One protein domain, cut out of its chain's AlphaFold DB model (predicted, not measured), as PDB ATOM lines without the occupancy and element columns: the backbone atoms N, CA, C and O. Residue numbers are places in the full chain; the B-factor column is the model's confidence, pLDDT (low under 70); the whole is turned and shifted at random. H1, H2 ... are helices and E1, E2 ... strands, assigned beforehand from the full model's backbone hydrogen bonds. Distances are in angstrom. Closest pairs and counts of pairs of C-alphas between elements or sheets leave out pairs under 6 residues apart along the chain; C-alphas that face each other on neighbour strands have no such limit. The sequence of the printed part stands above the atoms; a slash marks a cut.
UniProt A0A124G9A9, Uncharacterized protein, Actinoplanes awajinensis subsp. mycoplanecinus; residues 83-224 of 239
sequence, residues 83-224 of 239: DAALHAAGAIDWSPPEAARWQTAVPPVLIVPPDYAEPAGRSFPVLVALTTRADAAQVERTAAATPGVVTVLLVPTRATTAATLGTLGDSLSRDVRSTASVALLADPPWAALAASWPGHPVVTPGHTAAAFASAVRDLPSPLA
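This is residues 83 to 224 of the 239 residues of an uncharacterized protein of Actinoplanes awajinensis subsp. mycoplanecinus (UniProt A0A124G9A9). A twisted six-stranded sheet forms the core, with E4 and E3 in its middle, H4 and H8 over one face and H7 and H6 over the other. The small helices H2 and H5 sit off the sheet, and H1 grazes it. The printed part has 142 residues with eight named helices and six named strands, in the chain order H1 E1 H2 E2 H3 E3 H4 E4 H5 H6 E5 H7 E6 H8. The mixed sheet runs E1 E2 E4 E3 E5 E6, and the class is mixed, helices and strands. The whole is compact and rounded, with a radius of gyration of the C-alphas of 13.6 A and spans of 40 by 33 by 28 A.

The sheet's strands are E1, residues 91 to 93; E2, 109 to 111; E4, 150 to 154, 13.0 A long; E3, 124 to 130, 18.9 A; E5, 178 to 186, 20.2 A; and E6, 203 to 205. E5 bends by 79 degrees at residue 181. The helices are H1, 83 to 89, from C-alpha 83 at (206.287, 135.265, 253.117); H2, 97 to 101; H3, 114 to 117; H4, 136 to 144, 12.1 A; H5, 162 to 165; H6, 168 to 175, 10.5 A; H7, 188 to 195, 11.3 A; and H8, 209 to 217, 12.4 A, ending at C-alpha 217 at (205.027, 148.175, 232.692).

E4 and E3 are parallel, with N 152 and O 127 2.8 A apart, within hydrogen-bond range. E3 and E5 are parallel, with N 128 and O 183 at 2.9 A, and so are E5 and E6, with N 204 and O 184 at 2.8 A. E2 is antiparallel to E4, N 151 to O 111 being 2.8 A, and to E1, N 92 to O 110 being 2.9 A. Three layers are formed, helices on both faces: H4 and H8 on one, H7 on the other. E3, H4, E4 and E5, H7, E6 are strand-helix-strand units, two parallel neighbour strands with a helix between, with right-handed crossovers; E4, H5 H6, E5 is a split one, E3 between its strands, also right-handed. H4, at a height over the sheet of 8.5 A, runs along the strands, and H8, at 8.8 A, slantwise to them over E5. H6 is on the same face as H7. H3 and H1 are close but not clearly touching, the closest C-alphas, of His 87 and Ala 117, being 5.9 A apart. Every O i to N i+4 pair is within hydrogen-bond range in H1, H4, H6 and H8; H7 has 2 of 4, and H2 has 0 of 1, with 1 of 2 O i to N i+3 pairs.

The C-alphas farthest apart, of Pro 119 and Arg 158, are 39.8 A apart. The printed part has no cut and no long link. Mean pLDDT of the printed part is 91.4, with residues 119 to 121 and 222 to 224 under 70.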
ATOM      1  N   ASP A  83     205.327 135.661 254.154       91.00
ATOM      2  CA  ASP A  83     206.287 135.265 253.117       91.00
ATOM      3  C   ASP A  83     206.466 133.746 253.034       91.00
ATOM      4  O   ASP A  83     206.469 133.188 251.942       91.00
ATOM      5  N   ALA A  84     206.568 133.058 254.177       90.12
ATOM      6  CA  ALA A  84     206.733 131.604 254.212       90.12
ATOM      7  C   ALA A  84     205.501 130.857 253.669       90.12
ATOM      8  O   ALA A  84     205.642 129.872 252.945       90.12
ATOM      9  N   ALA A  85     204.295 131.337 253.986       92.38
ATOM     10  CA  ALA A  85     203.052 130.750 253.488       92.38
ATOM     11  C   ALA A  85     202.889 130.999 251.981       92.38
ATOM     12  O   ALA A  85     202.554 130.084 251.230       92.38
ATOM     13  N   LEU A  86     203.197 132.216 251.530       92.81
ATOM     14  CA  LEU A  86     203.168 132.599 250.120       92.81
ATOM     15  C   LEU A  86     204.217 131.860 249.295       92.81
ATOM     16  O   LEU A  86     203.937 131.472 248.169       92.81
ATOM     17  N   HIS A  87     205.396 131.606 249.856       88.38
ATOM     18  CA  HIS A  87     206.422 130.800 249.205       88.38
ATOM     19  C   HIS A  87     205.960 129.356 248.969       88.38
ATOM     20  O   HIS A  87     206.272 128.772 247.936       88.38
ATOM     21  N   ALA A  88     205.202 128.783 249.907       88.50
ATOM     22  CA  ALA A  88     204.704 127.417 249.794       88.50
ATOM     23  C   ALA A  88     203.493 127.289 248.854       88.50
ATOM     24  O   ALA A  88     203.374 126.291 248.148       88.50
ATOM     25  N   ALA A  89     202.586 128.270 248.870       90.38
ATOM     26  CA  ALA A  89     201.293 128.166 248.194       90.38
ATOM     27  C   ALA A  89     201.181 128.994 246.903       90.38
ATOM     28  O   ALA A  89     200.319 128.709 246.077       90.38
ATOM     29  N   GLY A  90     201.998 130.036 246.726       92.19
ATOM     30  CA  GLY A  90     201.898 131.004 245.623       92.19
ATOM     31  C   GLY A  90     200.694 131.951 245.726       92.19
ATOM     32  O   GLY A  90     200.781 133.112 245.333       92.19
ATOM     33  N   ALA A  91     199.591 131.493 246.313       96.19
ATOM     34  CA  ALA A  91     198.425 132.295 246.640       96.19
ATOM     35  C   ALA A  91     197.814 131.859 247.979       96.19
ATOM     36  O   ALA A  91     197.839 130.676 248.320       96.19
ATOM     37  N   ILE A  92     197.272 132.810 248.742       96.56
ATOM     38  CA  ILE A  92     196.583 132.542 250.011       96.56
ATOM     39  C   ILE A  92     195.348 133.427 250.170       96.56
ATOM     40  O   ILE A  92     195.363 134.607 249.806       96.56
ATOM     41  N   ASP A  93     194.316 132.879 250.813       96.31
ATOM     42  CA  ASP A  93     193.235 133.679 251.382       96.31
ATOM     43  C   ASP A  93     193.823 134.594 252.462       96.31
ATOM     44  O   ASP A  93     194.343 134.153 253.491       96.31
ATOM     45  N   TRP A  94     193.765 135.895 252.213       96.00
ATOM     46  CA  TRP A  94     194.375 136.914 253.044       96.00
ATOM     47  C   TRP A  94     193.319 137.655 253.856       96.00
ATOM     48  O   TRP A  94     192.423 138.310 253.326       96.00
ATOM     49  N   SER A  95     193.440 137.570 255.179       92.56
ATOM     50  CA  SER A  95     192.515 138.206 256.116       92.56
ATOM     51  C   SER A  95     193.280 139.006 257.177       92.56
ATOM     52  O   SER A  95     193.455 138.546 258.309       92.56
ATOM     53  N   PRO A  96     193.798 140.198 256.829       93.69
ATOM     54  CA  PRO A  96     194.330 141.116 257.825       93.69
ATOM     55  C   PRO A  96     193.185 141.642 258.713       93.69
ATOM     56  O   PRO A  96     192.033 141.669 258.272       93.69
ATOM     57  N   PRO A  97     193.462 142.096 259.952       91.31
ATOM     58  CA  PRO A  97     192.432 142.607 260.867       91.31
ATOM     59  C   PRO A  97     191.523 143.688 260.255       91.31
ATOM     60  O   PRO A  97     190.334 143.774 260.566       91.31
ATOM     61  N   GLU A  98     192.072 144.504 259.360       92.25
ATOM     62  CA  GLU A  98     191.385 145.580 258.656       92.25
ATOM     63  C   GLU A  98     190.413 145.084 257.575       92.25
ATOM     64  O   GLU A  98     189.452 145.795 257.267       92.25
ATOM     65  N   ALA A  99     190.593 143.866 257.045       91.19
ATOM     66  CA  ALA A  99     189.809 143.347 255.921       91.19
ATOM     67  C   ALA A  99     188.308 143.273 256.205       91.19
ATOM     68  O   ALA A  99     187.496 143.477 255.302       91.19
ATOM     69  N   ALA A 100     187.919 143.090 257.469       91.00
ATOM     70  CA  ALA A 100     186.518 143.128 257.879       91.00
ATOM     71  C   ALA A 100     185.819 144.457 257.514       91.00
ATOM     72  O   ALA A 100     184.610 144.485 257.287       91.00
ATOM     73  N   ARG A 101     186.565 145.569 257.424       93.88
ATOM     74  CA  ARG A 101     186.038 146.901 257.072       93.88
ATOM     75  C   ARG A 101     186.005 147.165 255.571       93.88
ATOM     76  O   ARG A 101     185.368 148.125 255.146       93.88
ATOM     77  N   TRP A 102     186.675 146.350 254.762       94.69
ATOM     78  CA  TRP A 102     186.740 146.534 253.309       94.69
ATOM     79  C   TRP A 102     185.440 146.122 252.609       94.69
ATOM     80  O   TRP A 102     185.183 146.551 251.484       94.69
ATOM     81  N   GLN A 103     184.585 145.358 253.301       95.25
ATOM     82  CA  GLN A 103     183.256 144.956 252.829       95.25
ATOM     83  C   GLN A 103     183.313 144.227 251.479       95.25
ATOM     84  O   GLN A 103     182.517 144.493 250.582       95.25
ATOM     85  N   THR A 104     184.280 143.325 251.314       95.81
ATOM     86  CA  THR A 104     184.421 142.488 250.119       95.81
ATOM     87  C   THR A 104     183.444 141.311 250.151       95.81
ATOM     88  O   THR A 104     183.018 140.854 251.210       95.81
ATOM     89  N   ALA A 105     183.057 140.816 248.974       95.56
ATOM     90  CA  ALA A 105     182.103 139.713 248.833       95.56
ATOM     91  C   ALA A 105     182.710 138.344 249.186       95.56
ATOM     92  O   ALA A 105     181.982 137.397 249.488       95.56
ATOM     93  N   VAL A 106     184.034 138.237 249.097       94.00
ATOM     94  CA  VAL A 106     184.851 137.088 249.507       94.00
ATOM     95  C   VAL A 106     186.110 137.609 250.209       94.00
ATOM     96  O   VAL A 106     186.423 138.800 250.060       94.00
ATOM     97  N   PRO A 107     186.823 136.770 250.980       94.38
ATOM     98  CA  PRO A 107     188.133 137.137 251.502       94.38
ATOM     99  C   PRO A 107     189.061 137.627 250.375       94.38
ATOM    100  O   PRO A 107     189.039 137.052 249.285       94.38
ATOM    101  N   PRO A 108     189.839 138.699 250.600       96.94
ATOM    102  CA  PRO A 108     190.927 139.083 249.706       96.94
ATOM    103  C   PRO A 108     191.879 137.912 249.463       96.94
ATOM    104  O   PRO A 108     192.117 137.121 250.372       96.94
ATOM    105  N   VAL A 109     192.466 137.830 248.274       97.81
ATOM    106  CA  VAL A 109     193.474 136.809 247.959       97.81
ATOM    107  C   VAL A 109     194.789 137.506 247.639       97.81
ATOM    108  O   VAL A 109     194.826 138.426 246.817       97.81
ATOM    109  N   LEU A 110     195.862 137.093 248.312       97.62
ATOM    110  CA  LEU A 110     197.224 137.510 247.985       97.62
ATOM    111  C   LEU A 110     197.846 136.494 247.050       97.62
ATOM    112  O   LEU A 110     197.841 135.306 247.355       97.62
ATOM    113  N   ILE A 111     198.414 136.976 245.953       97.81
ATOM    114  CA  ILE A 111     199.040 136.156 244.922       97.81
ATOM    115  C   ILE A 111     200.436 136.715 244.691       97.81
ATOM    116  O   ILE A 111     200.602 137.908 244.422       97.81
ATOM    117  N   VAL A 112     201.443 135.862 244.813       95.62
ATOM    118  CA  VAL A 112     202.837 136.233 244.586       95.62
ATOM    119  C   VAL A 112     203.313 135.748 243.221       95.62
ATOM    120  O   VAL A 112     202.813 134.739 242.716       95.62
ATOM    121  N   PRO A 113     204.270 136.456 242.602       93.50
ATOM    122  CA  PRO A 113     204.775 136.058 241.303       93.50
ATOM    123  C   PRO A 113     205.690 134.822 241.427       93.50
ATOM    124  O   PRO A 113     206.203 134.538 242.515       93.50
ATOM    125  N   PRO A 114     205.976 134.105 240.324       89.44
ATOM    126  CA  PRO A 114     206.851 132.929 240.346       89.44
ATOM    127  C   PRO A 114     208.259 133.209 240.899       89.44
ATOM    128  O   PRO A 114     208.875 132.336 241.504       89.44
ATOM    129  N   ASP A 115     208.758 134.438 240.732       88.38
ATOM    130  CA  ASP A 115     210.069 134.893 241.205       88.38
ATOM    131  C   ASP A 115     210.063 135.403 242.658       88.38
ATOM    132  O   ASP A 115     211.089 135.862 243.160       88.38
ATOM    133  N   TYR A 116     208.942 135.298 243.379       89.00
ATOM    134  CA  TYR A 116     208.857 135.705 244.786       89.00
ATOM    135  C   TYR A 116     209.775 134.893 245.700       89.00
ATOM    136  O   TYR A 116     210.245 135.384 246.724       89.00
ATOM    137  N   ALA A 117     210.035 133.642 245.326       84.25
ATOM    138  CA  ALA A 117     210.934 132.733 246.020       84.25
ATOM    139  C   ALA A 117     212.413 133.153 245.959       84.25
ATOM    140  O   ALA A 117     213.197 132.752 246.820       84.25
ATOM    141  N   GLU A 118     212.796 133.946 244.957       76.88
ATOM    142  CA  GLU A 118     214.172 134.395 244.747       76.88
ATOM    143  C   GLU A 118     214.532 135.565 245.700       76.88
ATOM    144  O   GLU A 118     213.655 136.095 246.391       76.88
ATOM    145  N   PRO A 119     215.828 135.909 245.876       64.06
ATOM    146  CA  PRO A 119     216.427 136.135 247.191       64.06
ATOM    147  C   PRO A 119     215.670 137.112 248.100       64.06
ATOM    148  O   PRO A 119     215.196 138.166 247.677       64.06
ATOM    149  N   ALA A 120     215.646 136.765 249.394       64.19
ATOM    150  CA  ALA A 120     214.814 137.312 250.476       64.19
ATOM    151  C   ALA A 120     214.779 138.851 250.639       64.19
ATOM    152  O   ALA A 120     213.938 139.364 251.367       64.19
ATOM    153  N   GLY A 121     215.642 139.601 249.951       69.56
ATOM    154  CA  GLY A 121     215.724 141.060 250.025       69.56
ATOM    155  C   GLY A 121     214.981 141.838 248.932       69.56
ATOM    156  O   GLY A 121     215.123 143.055 248.885       69.56
ATOM    157  N   ARG A 122     214.247 141.190 248.019       82.62
ATOM    158  CA  ARG A 122     213.519 141.901 246.951       82.62
ATOM    159  C   ARG A 122     212.145 142.376 247.424       82.62
ATOM    160  O   ARG A 122     211.395 141.590 247.998       82.62
ATOM    161  N   SER A 123     211.815 143.637 247.145       87.88
ATOM    162  CA  SER A 123     210.464 144.182 247.331       87.88
ATOM    163  C   SER A 123     209.744 144.278 245.994       87.88
ATOM    164  O   SER A 123     210.324 144.711 244.996       87.88
ATOM    165  N   PHE A 124     208.468 143.910 245.987       90.81
ATOM    166  CA  PHE A 124     207.665 143.814 244.775       90.81
ATOM    167  C   PHE A 124     206.632 144.943 244.707       90.81
ATOM    168  O   PHE A 124     205.987 145.239 245.712       90.81
ATOM    169  N   PRO A 125     206.449 145.602 243.555       92.88
ATOM    170  CA  PRO A 125     205.320 146.504 243.380       92.88
ATOM    171  C   PRO A 125     203.996 145.740 243.478       92.88
ATOM    172  O   PRO A 125     203.936 144.517 243.294       92.88
ATOM    173  N   VAL A 126     202.938 146.479 243.796       95.00
ATOM    174  CA  VAL A 126     201.621 145.915 244.082       95.00
ATOM    175  C   VAL A 126     200.675 146.191 242.925       95.00
ATOM    176  O   VAL A 126     200.515 147.326 242.476       95.00
ATOM    177  N   LEU A 127     199.981 145.149 242.492       96.62
ATOM    178  CA  LEU A 127     198.867 145.241 241.568       96.62
ATOM    179  C   LEU A 127     197.580 144.900 242.318       96.62
ATOM    180  O   LEU A 127     197.442 143.813 242.867       96.62
ATOM    181  N   VAL A 128     196.624 145.817 242.368       97.25
ATOM    182  CA  VAL A 128     195.318 145.549 242.979       97.25
ATOM    183  C   VAL A 128     194.317 145.266 241.865       97.25
ATOM    184  O   VAL A 128     194.065 146.126 241.024       97.25
ATOM    185  N   ALA A 129     193.746 144.066 241.852       97.88
ATOM    186  CA  ALA A 129     192.747 143.649 240.876       97.88
ATOM    187  C   ALA A 129     191.345 143.694 241.499       97.88
ATOM    188  O   ALA A 129     191.014 142.894 242.376       97.88
ATOM    189  N   LEU A 130     190.525 144.648 241.053       97.94
ATOM    190  CA  LEU A 130     189.126 144.812 241.444       97.94
ATOM    191  C   LEU A 130     188.236 144.079 240.443       97.94
ATOM    192  O   LEU A 130     187.935 144.603 239.366       97.94
ATOM    193  N   THR A 131     187.787 142.883 240.810       97.75
ATOM    194  CA  THR A 131     187.076 141.994 239.886       97.75
ATOM    195  C   THR A 131     185.698 141.561 240.382       97.75
ATOM    196  O   THR A 131     185.250 141.920 241.476       97.75
ATOM    197  N   THR A 132     184.960 140.836 239.546       96.75
ATOM    198  CA  THR A 132     183.703 140.190 239.915       96.75
ATOM    199  C   THR A 132     183.946 138.775 240.443       96.75
ATOM    200  O   THR A 132     184.962 138.139 240.170       96.75
ATOM    201  N   ARG A 133     182.973 138.227 241.181       95.44
ATOM    202  CA  ARG A 133     183.051 136.836 241.659       95.44
ATOM    203  C   ARG A 133     183.119 135.821 240.511       95.44
ATOM    204  O   ARG A 133     183.683 134.751 240.700       95.44
ATOM    205  N   ALA A 134     182.529 136.143 239.359       94.88
ATOM    206  CA  ALA A 134     182.531 135.261 238.194       94.88
ATOM    207  C   ALA A 134     183.929 135.156 237.564       94.88
ATOM    208  O   ALA A 134     184.317 134.080 237.114       94.88
ATOM    209  N   ASP A 135     184.694 136.247 237.595       95.38
ATOM    210  CA  ASP A 135     185.987 136.344 236.918       95.38
ATOM    211  C   ASP A 135     187.179 136.036 237.838       95.38
ATOM    212  O   ASP A 135     188.271 135.748 237.349       95.38
ATOM    213  N   ALA A 136     186.975 136.015 239.162       95.12
ATOM    214  CA  ALA A 136     188.030 135.857 240.167       95.12
ATOM    215  C   ALA A 136     189.017 134.707 239.875       95.12
ATOM    216  O   ALA A 136     190.224 134.926 239.877       95.12
ATOM    217  N   ALA A 137     188.532 133.513 239.519       95.38
ATOM    218  CA  ALA A 137     189.396 132.361 239.228       95.38
ATOM    219  C   ALA A 137     190.235 132.519 237.940       95.38
ATOM    220  O   ALA A 137     191.274 131.874 237.769       95.38
ATOM    221  N   GLN A 138     189.780 133.329 236.982       95.38
ATOM    222  CA  GLN A 138     190.560 133.674 235.791       95.38
ATOM    223  C   GLN A 138     191.610 134.740 236.122       95.38
ATOM    224  O   GLN A 138     192.752 134.630 235.666       95.38
ATOM    225  N   VAL A 139     191.238 135.743 236.924       96.50
ATOM    226  CA  VAL A 139     192.157 136.786 237.400       96.50
ATOM    227  C   VAL A 139     193.282 136.167 238.223       96.50
ATOM    228  O   VAL A 139     194.442 136.460 237.963       96.50
ATOM    229  N   GLU A 140     192.959 135.252 239.135       96.38
ATOM    230  CA  GLU A 140     193.935 134.561 239.978       96.38
ATOM    231  C   GLU A 140     194.967 133.783 239.150       96.38
ATOM    232  O   GLU A 140     196.169 133.973 239.320       96.38
ATOM    233  N   ARG A 141     194.513 132.985 238.172       95.75
ATOM    234  CA  ARG A 141     195.410 132.260 237.253       95.75
ATOM    235  C   ARG A 141     196.308 133.193 236.443       95.75
ATOM    236  O   ARG A 141     197.468 132.871 236.204       95.75
ATOM    237  N   THR A 142     195.777 134.334 236.009       95.69
ATOM    238  CA  THR A 142     196.543 135.322 235.233       95.69
ATOM    239  C   THR A 142     197.586 136.011 236.113       95.69
ATOM    240  O   THR A 142     198.742 136.140 235.714       95.69
ATOM    241  N   ALA A 143     197.207 136.387 237.335       95.81
ATOM    242  CA  ALA A 143     198.097 136.981 238.324       95.81
ATOM    243  C   ALA A 143     199.237 136.031 238.716       95.81
ATOM    244  O   ALA A 143     200.392 136.441 238.704       95.81
ATOM    245  N   ALA A 144     198.942 134.750 238.962       95.12
ATOM    246  CA  ALA A 144     199.948 133.741 239.308       95.12
ATOM    247  C   ALA A 144     200.987 133.507 238.193       95.12
ATOM    248  O   ALA A 144     202.120 133.114 238.463       95.12
ATOM    249  N   ALA A 145     200.620 133.761 236.934       93.81
ATOM    250  CA  ALA A 145     201.527 133.685 235.789       93.81
ATOM    251  C   ALA A 145     202.275 135.004 235.507       93.81
ATOM    252  O   ALA A 145     203.124 135.044 234.616       93.81
ATOM    253  N   THR A 146     201.957 136.087 236.223       92.81
ATOM    254  CA  THR A 146     202.534 137.414 235.984       92.81
ATOM    255  C   THR A 146     203.785 137.604 236.851       92.81
ATOM    256  O   THR A 146     203.679 137.595 238.074       92.81
ATOM    257  N   PRO A 147     204.980 137.783 236.259       91.38
ATOM    258  CA  PRO A 147     206.218 137.919 237.021       91.38
ATOM    259  C   PRO A 147     206.369 139.306 237.657       91.38
ATOM    260  O   PRO A 147     205.852 140.302 237.147       91.38
ATOM    261  N   GLY A 148     207.149 139.382 238.737       89.38
ATOM    262  CA  GLY A 148     207.647 140.641 239.285       89.38
ATOM    263  C   GLY A 148     206.626 141.523 240.006       89.38
ATOM    264  O   GLY A 148     206.999 142.616 240.414       89.38
ATOM    265  N   VAL A 149     205.378 141.096 240.213       93.56
ATOM    266  CA  VAL A 149     204.375 141.896 240.941       93.56
ATOM    267  C   VAL A 149     203.598 141.048 241.936       93.56
ATOM    268  O   VAL A 149     203.193 139.933 241.625       93.56
ATOM    269  N   VAL A 150     203.352 141.591 243.127       95.62
ATOM    270  CA  VAL A 150     202.414 140.986 244.083       95.62
ATOM    271  C   VAL A 150     201.019 141.472 243.735       95.62
ATOM    272  O   VAL A 150     200.783 142.677 243.656       95.62
ATOM    273  N   THR A 151     200.088 140.545 243.535       97.69
ATOM    274  CA  THR A 151     198.704 140.881 243.208       97.69
ATOM    275  C   THR A 151     197.802 140.700 244.422       97.69
ATOM    276  O   THR A 151     197.804 139.647 245.058       97.69
ATOM    277  N   VAL A 152     196.994 141.716 244.721       97.75
ATOM    278  CA  VAL A 152     195.866 141.613 245.653       97.75
ATOM    279  C   VAL A 152     194.590 141.518 244.840       97.75
ATOM    280  O   VAL A 152     194.177 142.489 244.201       97.75
ATOM    281  N   LEU A 153     193.945 140.361 244.874       98.06
ATOM    282  CA  LEU A 153     192.635 140.179 244.274       98.06
ATOM    283  C   LEU A 153     191.564 140.570 245.291       98.06
ATOM    284  O   LEU A 153     191.486 140.020 246.391       98.06
ATOM    285  N   LEU A 154     190.717 141.518 244.903       97.81
ATOM    286  CA  LEU A 154     189.558 141.950 245.670       97.81
ATOM    287  C   LEU A 154     188.299 141.740 244.836       97.81
ATOM    288  O   LEU A 154     188.252 142.073 243.653       97.81
ATOM    289  N   VAL A 155     187.245 141.256 245.490       97.81
ATOM    290  CA  VAL A 155     185.886 141.250 244.938       97.81
ATOM    291  C   VAL A 155     185.055 142.229 245.765       97.81
ATOM    292  O   VAL A 155     184.529 141.845 246.816       97.81
ATOM    293  N   PRO A 156     184.978 143.511 245.366       97.38
ATOM    294  CA  PRO A 156     184.236 144.516 246.112       97.38
ATOM    295  C   PRO A 156     182.740 144.193 246.192       97.38
ATOM    296  O   PRO A 156     182.184 143.459 245.372       97.38
ATOM    297  N   THR A 157     182.065 144.784 247.171       97.06
ATOM    298  CA  THR A 157     180.606 144.932 247.147       97.06
ATOM    299  C   THR A 157     180.247 146.383 246.848       97.06
ATOM    300  O   THR A 157     181.106 147.259 246.791       97.06
ATOM    301  N   ARG A 158     178.951 146.677 246.706       95.00
ATOM    302  CA  ARG A 158     178.471 148.065 246.573       95.00
ATOM    303  C   ARG A 158     178.787 148.945 247.784       95.00
ATOM    304  O   ARG A 158     178.694 150.161 247.674       95.00
ATOM    305  N   ALA A 159     179.090 148.336 248.925       96.25
ATOM    306  CA  ALA A 159     179.375 149.045 250.158       96.25
ATOM    307  C   ALA A 159     180.894 149.289 250.343       96.25
ATOM    308  O   ALA A 159     181.298 150.161 251.111       96.25
ATOM    309  N   THR A 160     181.747 148.606 249.564       97.00
ATOM    310  CA  THR A 160     183.190 148.878 249.509       97.00
ATOM    311  C   THR A 160     183.462 150.305 249.031       97.00
ATOM    312  O   THR A 160     182.930 150.746 248.014       97.00
ATOM    313  N   THR A 161     184.345 151.018 249.734       95.50
ATOM    314  CA  THR A 161     184.741 152.391 249.388       95.50
ATOM    315  C   THR A 161     186.257 152.513 249.292       95.50
ATOM    316  O   THR A 161     186.998 151.764 249.926       95.50
ATOM    317  N   ALA A 162     186.740 153.501 248.541       92.75
ATOM    318  CA  ALA A 162     188.169 153.790 248.464       92.75
ATOM    319  C   ALA A 162     188.767 154.166 249.831       92.75
ATOM    320  O   ALA A 162     189.909 153.826 250.124       92.75
ATOM    321  N   ALA A 163     187.977 154.808 250.700       91.06
ATOM    322  CA  ALA A 163     188.399 155.153 252.054       91.06
ATOM    323  C   ALA A 163     188.668 153.908 252.914       91.06
ATOM    324  O   ALA A 163     189.673 153.860 253.620       91.06
ATOM    325  N   THR A 164     187.813 152.880 252.840       92.38
ATOM    326  CA  THR A 164     188.037 151.643 253.606       92.38
ATOM    327  C   THR A 164     189.246 150.870 253.084       92.38
ATOM    328  O   THR A 164     190.021 150.346 253.886       92.38
ATOM    329  N   LEU A 165     189.469 150.885 251.767       93.25
ATOM    330  CA  LEU A 165     190.644 150.291 251.123       93.25
ATOM    331  C   LEU A 165     191.939 151.099 251.320       93.25
ATOM    332  O   LEU A 165     193.017 150.576 251.062       93.25
ATOM    333  N   GLY A 166     191.878 152.324 251.852       89.19
ATOM    334  CA  GLY A 166     193.067 153.140 252.137       89.19
ATOM    335  C   GLY A 166     194.049 152.506 253.134       89.19
ATOM    336  O   GLY A 166     195.221 152.858 253.145       89.19
ATOM    337  N   THR A 167     193.595 151.528 253.924       90.88
ATOM    338  CA  THR A 167     194.411 150.759 254.891       90.88
ATOM    339  C   THR A 167     195.157 149.567 254.273       90.88
ATOM    340  O   THR A 167     195.909 148.865 254.955       90.88
ATOM    341  N   LEU A 168     194.954 149.315 252.977       92.25
ATOM    342  CA  LEU A 168     195.523 148.172 252.267       92.25
ATOM    343  C   LEU A 168     197.052 148.248 252.189       92.25
ATOM    344  O   LEU A 168     197.710 147.242 252.434       92.25
ATOM    345  N   GLY A 169     197.618 149.430 251.922       90.12
ATOM    346  CA  GLY A 169     199.072 149.619 251.837       90.12
ATOM    347  C   GLY A 169     199.795 149.263 253.140       90.12
ATOM    348  O   GLY A 169     200.752 148.490 253.125       90.12
ATOM    349  N   ASP A 170     199.278 149.741 254.275       89.62
ATOM    350  CA  ASP A 170     199.833 149.429 255.597       89.62
ATOM    351  C   ASP A 170     199.766 147.928 255.887       89.62
ATOM    352  O   ASP A 170     200.728 147.340 256.380       89.62
ATOM    353  N   SER A 171     198.645 147.290 255.541       93.19
ATOM    354  CA  SER A 171     198.450 145.851 255.738       93.19
ATOM    355  C   SER A 171     199.433 145.032 254.896       93.19
ATOM    356  O   SER A 171     200.061 144.114 255.419       93.19
ATOM    357  N   LEU A 172     199.628 145.406 253.627       93.44
ATOM    358  CA  LEU A 172     200.591 144.754 252.739       93.44
ATOM    359  C   LEU A 172     202.022 144.898 253.236       93.44
ATOM    360  O   LEU A 172     202.721 143.899 253.332       93.44
ATOM    361  N   SER A 173     202.432 146.106 253.627       90.38
ATOM    362  CA  SER A 173     203.805 146.359 254.084       90.38
ATOM    363  C   SER A 173     204.213 145.526 255.307       90.38
ATOM    364  O   SER A 173     205.401 145.299 255.528       90.38
ATOM    365  N   ARG A 174     203.238 145.063 256.102       91.31
ATOM    366  CA  ARG A 174     203.459 144.169 257.250       91.31
ATOM    367  C   ARG A 174     203.469 142.694 256.863       91.31
ATOM    368  O   ARG A 174     204.198 141.900 257.458       91.31
ATOM    369  N   ASP A 175     202.611 142.313 255.924       93.81
ATOM    370  CA  ASP A 175     202.349 140.911 255.619       93.81
ATOM    371  C   ASP A 175     203.219 140.368 254.484       93.81
ATOM    372  O   ASP A 175     203.508 139.172 254.489       93.81
ATOM    373  N   VAL A 176     203.672 141.219 253.560       92.50
ATOM    374  CA  VAL A 176     204.438 140.829 252.371       92.50
ATOM    375  C   VAL A 176     205.553 141.820 252.046       92.50
ATOM    376  O   VAL A 176     205.486 143.007 252.364       92.50
ATOM    377  N   ARG A 177     206.569 141.352 251.319       90.88
ATOM    378  CA  ARG A 177     207.617 142.205 250.733       90.88
ATOM    379  C   ARG A 177     207.092 143.055 249.571       90.88
ATOM    380  O   ARG A 177     207.318 142.727 248.405       90.88
ATOM    381  N   SER A 178     206.402 144.151 249.873       90.44
ATOM    382  CA  SER A 178     205.859 145.072 248.868       90.44
ATOM    383  C   SER A 178     206.522 146.452 248.865       90.44
ATOM    384  O   SER A 178     207.026 146.921 249.884       90.44
ATOM    385  N   THR A 179     206.491 147.141 247.723       87.94
ATOM    386  CA  THR A 179     206.765 148.584 247.644       87.94
ATOM    387  C   THR A 179     205.480 149.388 247.870       87.94
ATOM    388  O   THR A 179     204.378 148.843 247.862       87.94
ATOM    389  N   ALA A 180     205.609 150.702 248.064       84.81
ATOM    390  CA  ALA A 180     204.456 151.603 248.161       84.81
ATOM    391  C   ALA A 180     203.777 151.874 246.800       84.81
ATOM    392  O   ALA A 180     202.742 152.536 246.750       84.81
ATOM    393  N   SER A 181     204.366 151.410 245.693       85.44
ATOM    394  CA  SER A 181     203.848 151.639 244.346       85.44
ATOM    395  C   SER A 181     202.709 150.676 244.038       85.44
ATOM    396  O   SER A 181     202.878 149.459 244.121       85.44
ATOM    397  N   VAL A 182     201.565 151.242 243.654       90.56
ATOM    398  CA  VAL A 182     200.333 150.504 243.373       90.56
ATOM    399  C   VAL A 182     199.840 150.841 241.970       90.56
ATOM    400  O   VAL A 182     199.796 152.013 241.598       90.56
ATOM    401  N   ALA A 183     199.418 149.825 241.225       93.62
ATOM    402  CA  ALA A 183     198.602 149.963 240.022       93.62
ATOM    403  C   ALA A 183     197.267 149.239 240.227       93.62
ATOM    404  O   ALA A 183     197.174 148.305 241.029       93.62
ATOM    405  N   LEU A 184     196.227 149.675 239.516       95.69
ATOM    406  CA  LEU A 184     194.888 149.095 239.605       95.69
ATOM    407  C   LEU A 184     194.488 148.438 238.288       95.69
ATOM    408  O   LEU A 184     194.573 149.051 237.223       95.69
ATOM    409  N   LEU A 185     193.960 147.223 238.384       96.69
ATOM    410  CA  LEU A 185     193.107 146.626 237.366       96.69
ATOM    411  C   LEU A 185     191.670 146.676 237.866       96.69
ATOM    412  O   LEU A 185     191.410 146.363 239.028       96.69
ATOM    413  N   ALA A 186     190.737 147.091 237.017       97.06
ATOM    414  CA  ALA A 186     189.337 147.171 237.410       97.06
ATOM    415  C   ALA A 186     188.403 146.709 236.294       97.06
ATOM    416  O   ALA A 186     188.502 147.159 235.148       97.06
ATOM    417  N   ASP A 187     187.446 145.854 236.655       95.38
ATOM    418  CA  ASP A 187     186.301 145.567 235.793       95.38
ATOM    419  C   ASP A 187     185.384 146.801 235.688       95.38
ATOM    420  O   ASP A 187     185.335 147.619 236.616       95.38
ATOM    421  N   PRO A 188     184.596 146.937 234.601       94.69
ATOM    422  CA  PRO A 188     183.727 148.095 234.388       94.69
ATOM    423  C   PRO A 188     182.827 148.478 235.580       94.69
ATOM    424  O   PRO A 188     182.726 149.673 235.867       94.69
ATOM    425  N   PRO A 189     182.218 147.532 236.334       95.62
ATOM    426  CA  PRO A 189     181.411 147.870 237.510       95.62
ATOM    427  C   PRO A 189     182.187 148.581 238.629       95.62
ATOM    428  O   PRO A 189     181.585 149.289 239.433       95.62
ATOM    429  N   TRP A 190     183.510 148.406 238.685       96.69
ATOM    430  CA  TRP A 190     184.381 148.933 239.737       96.69
ATOM    431  C   TRP A 190     185.242 150.115 239.282       96.69
ATOM    432  O   TRP A 190     186.022 150.639 240.076       96.69
ATOM    433  N   ALA A 191     185.074 150.594 238.047       94.44
ATOM    434  CA  ALA A 191     185.845 151.716 237.509       94.44
ATOM    435  C   ALA A 191     185.714 152.993 238.361       94.44
ATOM    436  O   ALA A 191     186.701 153.686 238.596       94.44
ATOM    437  N   ALA A 192     184.516 153.281 238.886       94.69
ATOM    438  CA  ALA A 192     184.294 154.431 239.768       94.69
ATOM    439  C   ALA A 192     185.045 154.298 241.106       94.69
ATOM    440  O   ALA A 192     185.635 155.266 241.585       94.69
ATOM    441  N   LEU A 193     185.068 153.090 241.682       96.19
ATOM    442  CA  LEU A 193     185.833 152.799 242.894       96.19
ATOM    443  C   LEU A 193     187.335 152.986 242.635       96.19
ATOM    444  O   LEU A 193     187.996 153.680 243.407       96.19
ATOM    445  N   ALA A 194     187.847 152.451 241.523       94.62
ATOM    446  CA  ALA A 194     189.244 152.597 241.121       94.62
ATOM    447  C   ALA A 194     189.646 154.065 240.894       94.62
ATOM    448  O   ALA A 194     190.692 154.500 241.365       94.62
ATOM    449  N   ALA A 195     188.792 154.862 240.247       92.56
ATOM    450  CA  ALA A 195     189.044 156.288 240.025       92.56
ATOM    451  C   ALA A 195     189.109 157.099 241.333       92.56
ATOM    452  O   ALA A 195     189.832 158.094 241.418       92.56
ATOM    453  N   SER A 196     188.369 156.668 242.359       93.75
ATOM    454  CA  SER A 196     188.365 157.290 243.689       93.75
ATOM    455  C   SER A 196     189.506 156.833 244.605       93.75
ATOM    456  O   SER A 196     189.568 157.265 245.757       93.75
ATOM    457  N   TRP A 197     190.392 155.951 244.128       91.62
ATOM    458  CA  TRP A 197     191.443 155.359 244.950       91.62
ATOM    459  C   TRP A 197     192.445 156.408 245.463       91.62
ATOM    460  O   TRP A 197     192.859 157.285 244.693       91.62
ATOM    461  N   PRO A 198     192.887 156.330 246.736       84.38
ATOM    462  CA  PRO A 198     193.848 157.284 247.281       84.38
ATOM    463  C   PRO A 198     195.158 157.294 246.486       84.38
ATOM    464  O   PRO A 198     195.732 156.247 246.204       84.38
ATOM    465  N   GLY A 199     195.646 158.484 246.133       81.94
ATOM    466  CA  GLY A 199     196.878 158.640 245.354       81.94
ATOM    467  C   GLY A 199     196.709 158.500 243.839       81.94
ATOM    468  O   GLY A 199     197.690 158.688 243.129       81.94
ATOM    469  N   HIS A 200     195.489 158.237 243.348       83.56
ATOM    470  CA  HIS A 200     195.150 158.172 241.919       83.56
ATOM    471  C   HIS A 200     196.135 157.325 241.088       83.56
ATOM    472  O   HIS A 200     196.737 157.839 240.140       83.56
ATOM    473  N   PRO A 201     196.335 156.043 241.442       85.88
ATOM    474  CA  PRO A 201     197.206 155.162 240.676       85.88
ATOM    475  C   PRO A 201     196.674 154.968 239.250       85.88
ATOM    476  O   PRO A 201     195.496 155.198 238.962       85.88
ATOM    477  N   VAL A 202     197.547 154.503 238.355       87.75
ATOM    478  CA  VAL A 202     197.156 154.157 236.986       87.75
ATOM    479  C   VAL A 202     196.123 153.030 237.030       87.75
ATOM    480  O   VAL A 202     196.347 151.990 237.657       87.75
ATOM    481  N   VAL A 203     194.983 153.250 236.372       92.94
ATOM    482  CA  VAL A 203     193.887 152.279 236.271       92.94
ATOM    483  C   VAL A 203     193.876 151.698 234.866       92.94
ATOM    484  O   VAL A 203     193.631 152.413 233.894       92.94
ATOM    485  N   THR A 204     194.091 150.392 234.763       94.75
ATOM    486  CA  THR A 204     193.972 149.649 233.509       94.75
ATOM    487  C   THR A 204     192.648 148.871 233.501       94.75
ATOM    488  O   THR A 204     192.333 148.182 234.474       94.75
ATOM    489  N   PRO A 205     191.829 148.975 232.441       93.94
ATOM    490  CA  PRO A 205     190.546 148.282 232.390       93.94
ATOM    491  C   PRO A 205     190.706 146.779 232.124       93.94
ATOM    492  O   PRO A 205     191.439 146.359 231.223       93.94
ATOM    493  N   GLY A 206     189.926 145.978 232.852       91.62
ATOM    494  CA  GLY A 206     189.820 144.530 232.677       91.62
ATOM    495  C   GLY A 206     191.018 143.733 233.202       91.62
ATOM    496  O   GLY A 206     191.949 144.270 233.791       91.62
ATOM    497  N   HIS A 207     190.977 142.418 232.975       92.62
ATOM    498  CA  HIS A 207     191.890 141.452 233.602       92.62
ATOM    499  C   HIS A 207     192.541 140.485 232.601       92.62
ATOM    500  O   HIS A 207     192.881 139.350 232.930       92.62
ATOM    501  N   THR A 208     192.688 140.906 231.344       92.69
ATOM    502  CA  THR A 208     193.390 140.098 230.336       92.69
ATOM    503  C   THR A 208     194.891 140.061 230.626       92.69
ATOM    504  O   THR A 208     195.430 140.973 231.249       92.69
ATOM    505  N   ALA A 209     195.606 139.059 230.105       92.19
ATOM    506  CA  ALA A 209     197.068 139.016 230.208       92.19
ATOM    507  C   ALA A 209     197.736 140.291 229.649       92.19
ATOM    508  O   ALA A 209     198.734 140.760 230.187       92.19
ATOM    509  N   ALA A 210     197.153 140.897 228.607       92.50
ATOM    510  CA  ALA A 210     197.622 142.167 228.060       92.50
ATOM    511  C   ALA A 210     197.399 143.346 229.025       92.50
ATOM    512  O   ALA A 210     198.268 144.210 229.128       92.50
ATOM    513  N   ALA A 211     196.272 143.366 229.746       93.56
ATOM    514  CA  ALA A 211     195.988 144.371 230.770       93.56
ATOM    515  C   ALA A 211     196.973 144.258 231.944       93.56
ATOM    516  O   ALA A 211     197.582 145.257 232.320       93.56
ATOM    517  N   PHE A 212     197.218 143.038 232.438       93.19
ATOM    518  CA  PHE A 212     198.259 142.767 233.438       93.19
ATOM    519  C   PHE A 212     199.630 143.240 232.953       93.19
ATOM    520  O   PHE A 212     200.271 144.046 233.617       93.19
ATOM    521  N   ALA A 213     200.052 142.824 231.757       90.94
ATOM    522  CA  ALA A 213     201.337 143.235 231.196       90.94
ATOM    523  C   ALA A 213     201.457 144.759 231.031       90.94
ATOM    524  O   ALA A 213     202.549 145.299 231.175       90.94
ATOM    525  N   SER A 214     200.360 145.461 230.728       90.31
ATOM    526  CA  SER A 214     200.358 146.924 230.666       90.31
ATOM    527  C   SER A 214     200.527 147.555 232.040       90.31
ATOM    528  O   SER A 214     201.446 148.343 232.214       90.31
ATOM    529  N   ALA A 215     199.721 147.148 233.021       91.56
ATOM    530  CA  ALA A 215     199.807 147.689 234.374       91.56
ATOM    531  C   ALA A 215     201.176 147.417 235.023       91.56
ATOM    532  O   ALA A 215     201.700 148.264 235.737       91.56
ATOM    533  N   VAL A 216     201.789 146.263 234.737       89.44
ATOM    534  CA  VAL A 216     203.142 145.918 235.205       89.44
ATOM    535  C   VAL A 216     204.205 146.838 234.601       89.44
ATOM    536  O   VAL A 216     205.141 147.206 235.302       89.44
ATOM    537  N   ARG A 217     204.079 147.235 233.326       87.06
ATOM    538  CA  ARG A 217     205.027 148.175 232.692       87.06
ATOM    539  C   ARG A 217     204.979 149.571 233.308       87.06
ATOM    540  O   ARG A 217     205.996 150.256 233.292       87.06
ATOM    541  N   ASP A 218     203.826 149.963 233.838       83.12
ATOM    542  CA  ASP A 218     203.634 151.262 234.487       83.12
ATOM    543  C   ASP A 218     204.122 151.265 235.950       83.12
ATOM    544  O   ASP A 218     204.200 152.318 236.587       83.12
ATOM    545  N   LEU A 219     204.464 150.093 236.498       84.88
ATOM    546  CA  LEU A 219     205.032 149.940 237.833       84.88
ATOM    547  C   LEU A 219     206.568 150.005 237.799       84.88
ATOM    548  O   LEU A 219     207.200 149.544 236.845       84.88
ATOM    549  N   PRO A 220     207.210 150.532 238.860       76.69
ATOM    550  CA  PRO A 220     208.661 150.498 238.955       76.69
ATOM    551  C   PRO A 220     209.155 149.054 239.025       76.69
ATOM    552  O   PRO A 220     208.523 148.187 239.633       76.69
ATOM    553  N   SER A 221     210.327 148.804 238.437       73.50
ATOM    554  CA  SER A 221     210.952 147.483 238.498       73.50
ATOM    555  C   SER A 221     211.179 147.051 239.954       73.50
ATOM    556  O   SER A 221     211.539 147.890 240.786       73.50
ATOM    557  N   PRO A 222     211.010 145.759 240.288       68.56
ATOM    558  CA  PRO A 222     211.116 145.319 241.672       68.56
ATOM    559  C   PRO A 222     212.553 145.488 242.161       68.56
ATOM    560  O   PRO A 222     213.491 144.968 241.547       68.56
ATOM    561  N   LEU A 223     212.714 146.225 243.256       62.34
ATOM    562  CA  LEU A 223     214.012 146.657 243.758       62.34
ATOM    563  C   LEU A 223     214.699 145.499 244.483       62.34
ATOM    564  O   LEU A 223     214.163 144.949 245.446       62.34
ATOM    565  N   ALA A 224     215.888 145.125 244.011       58.16
ATOM    566  CA  ALA A 224     216.761 144.213 244.736       58.16
ATOM    567  C   ALA A 224     217.336 144.908 245.977       58.16
ATOM    568  O   ALA A 224     217.632 146.106 245.943       58.16
TER     569      ALA A 224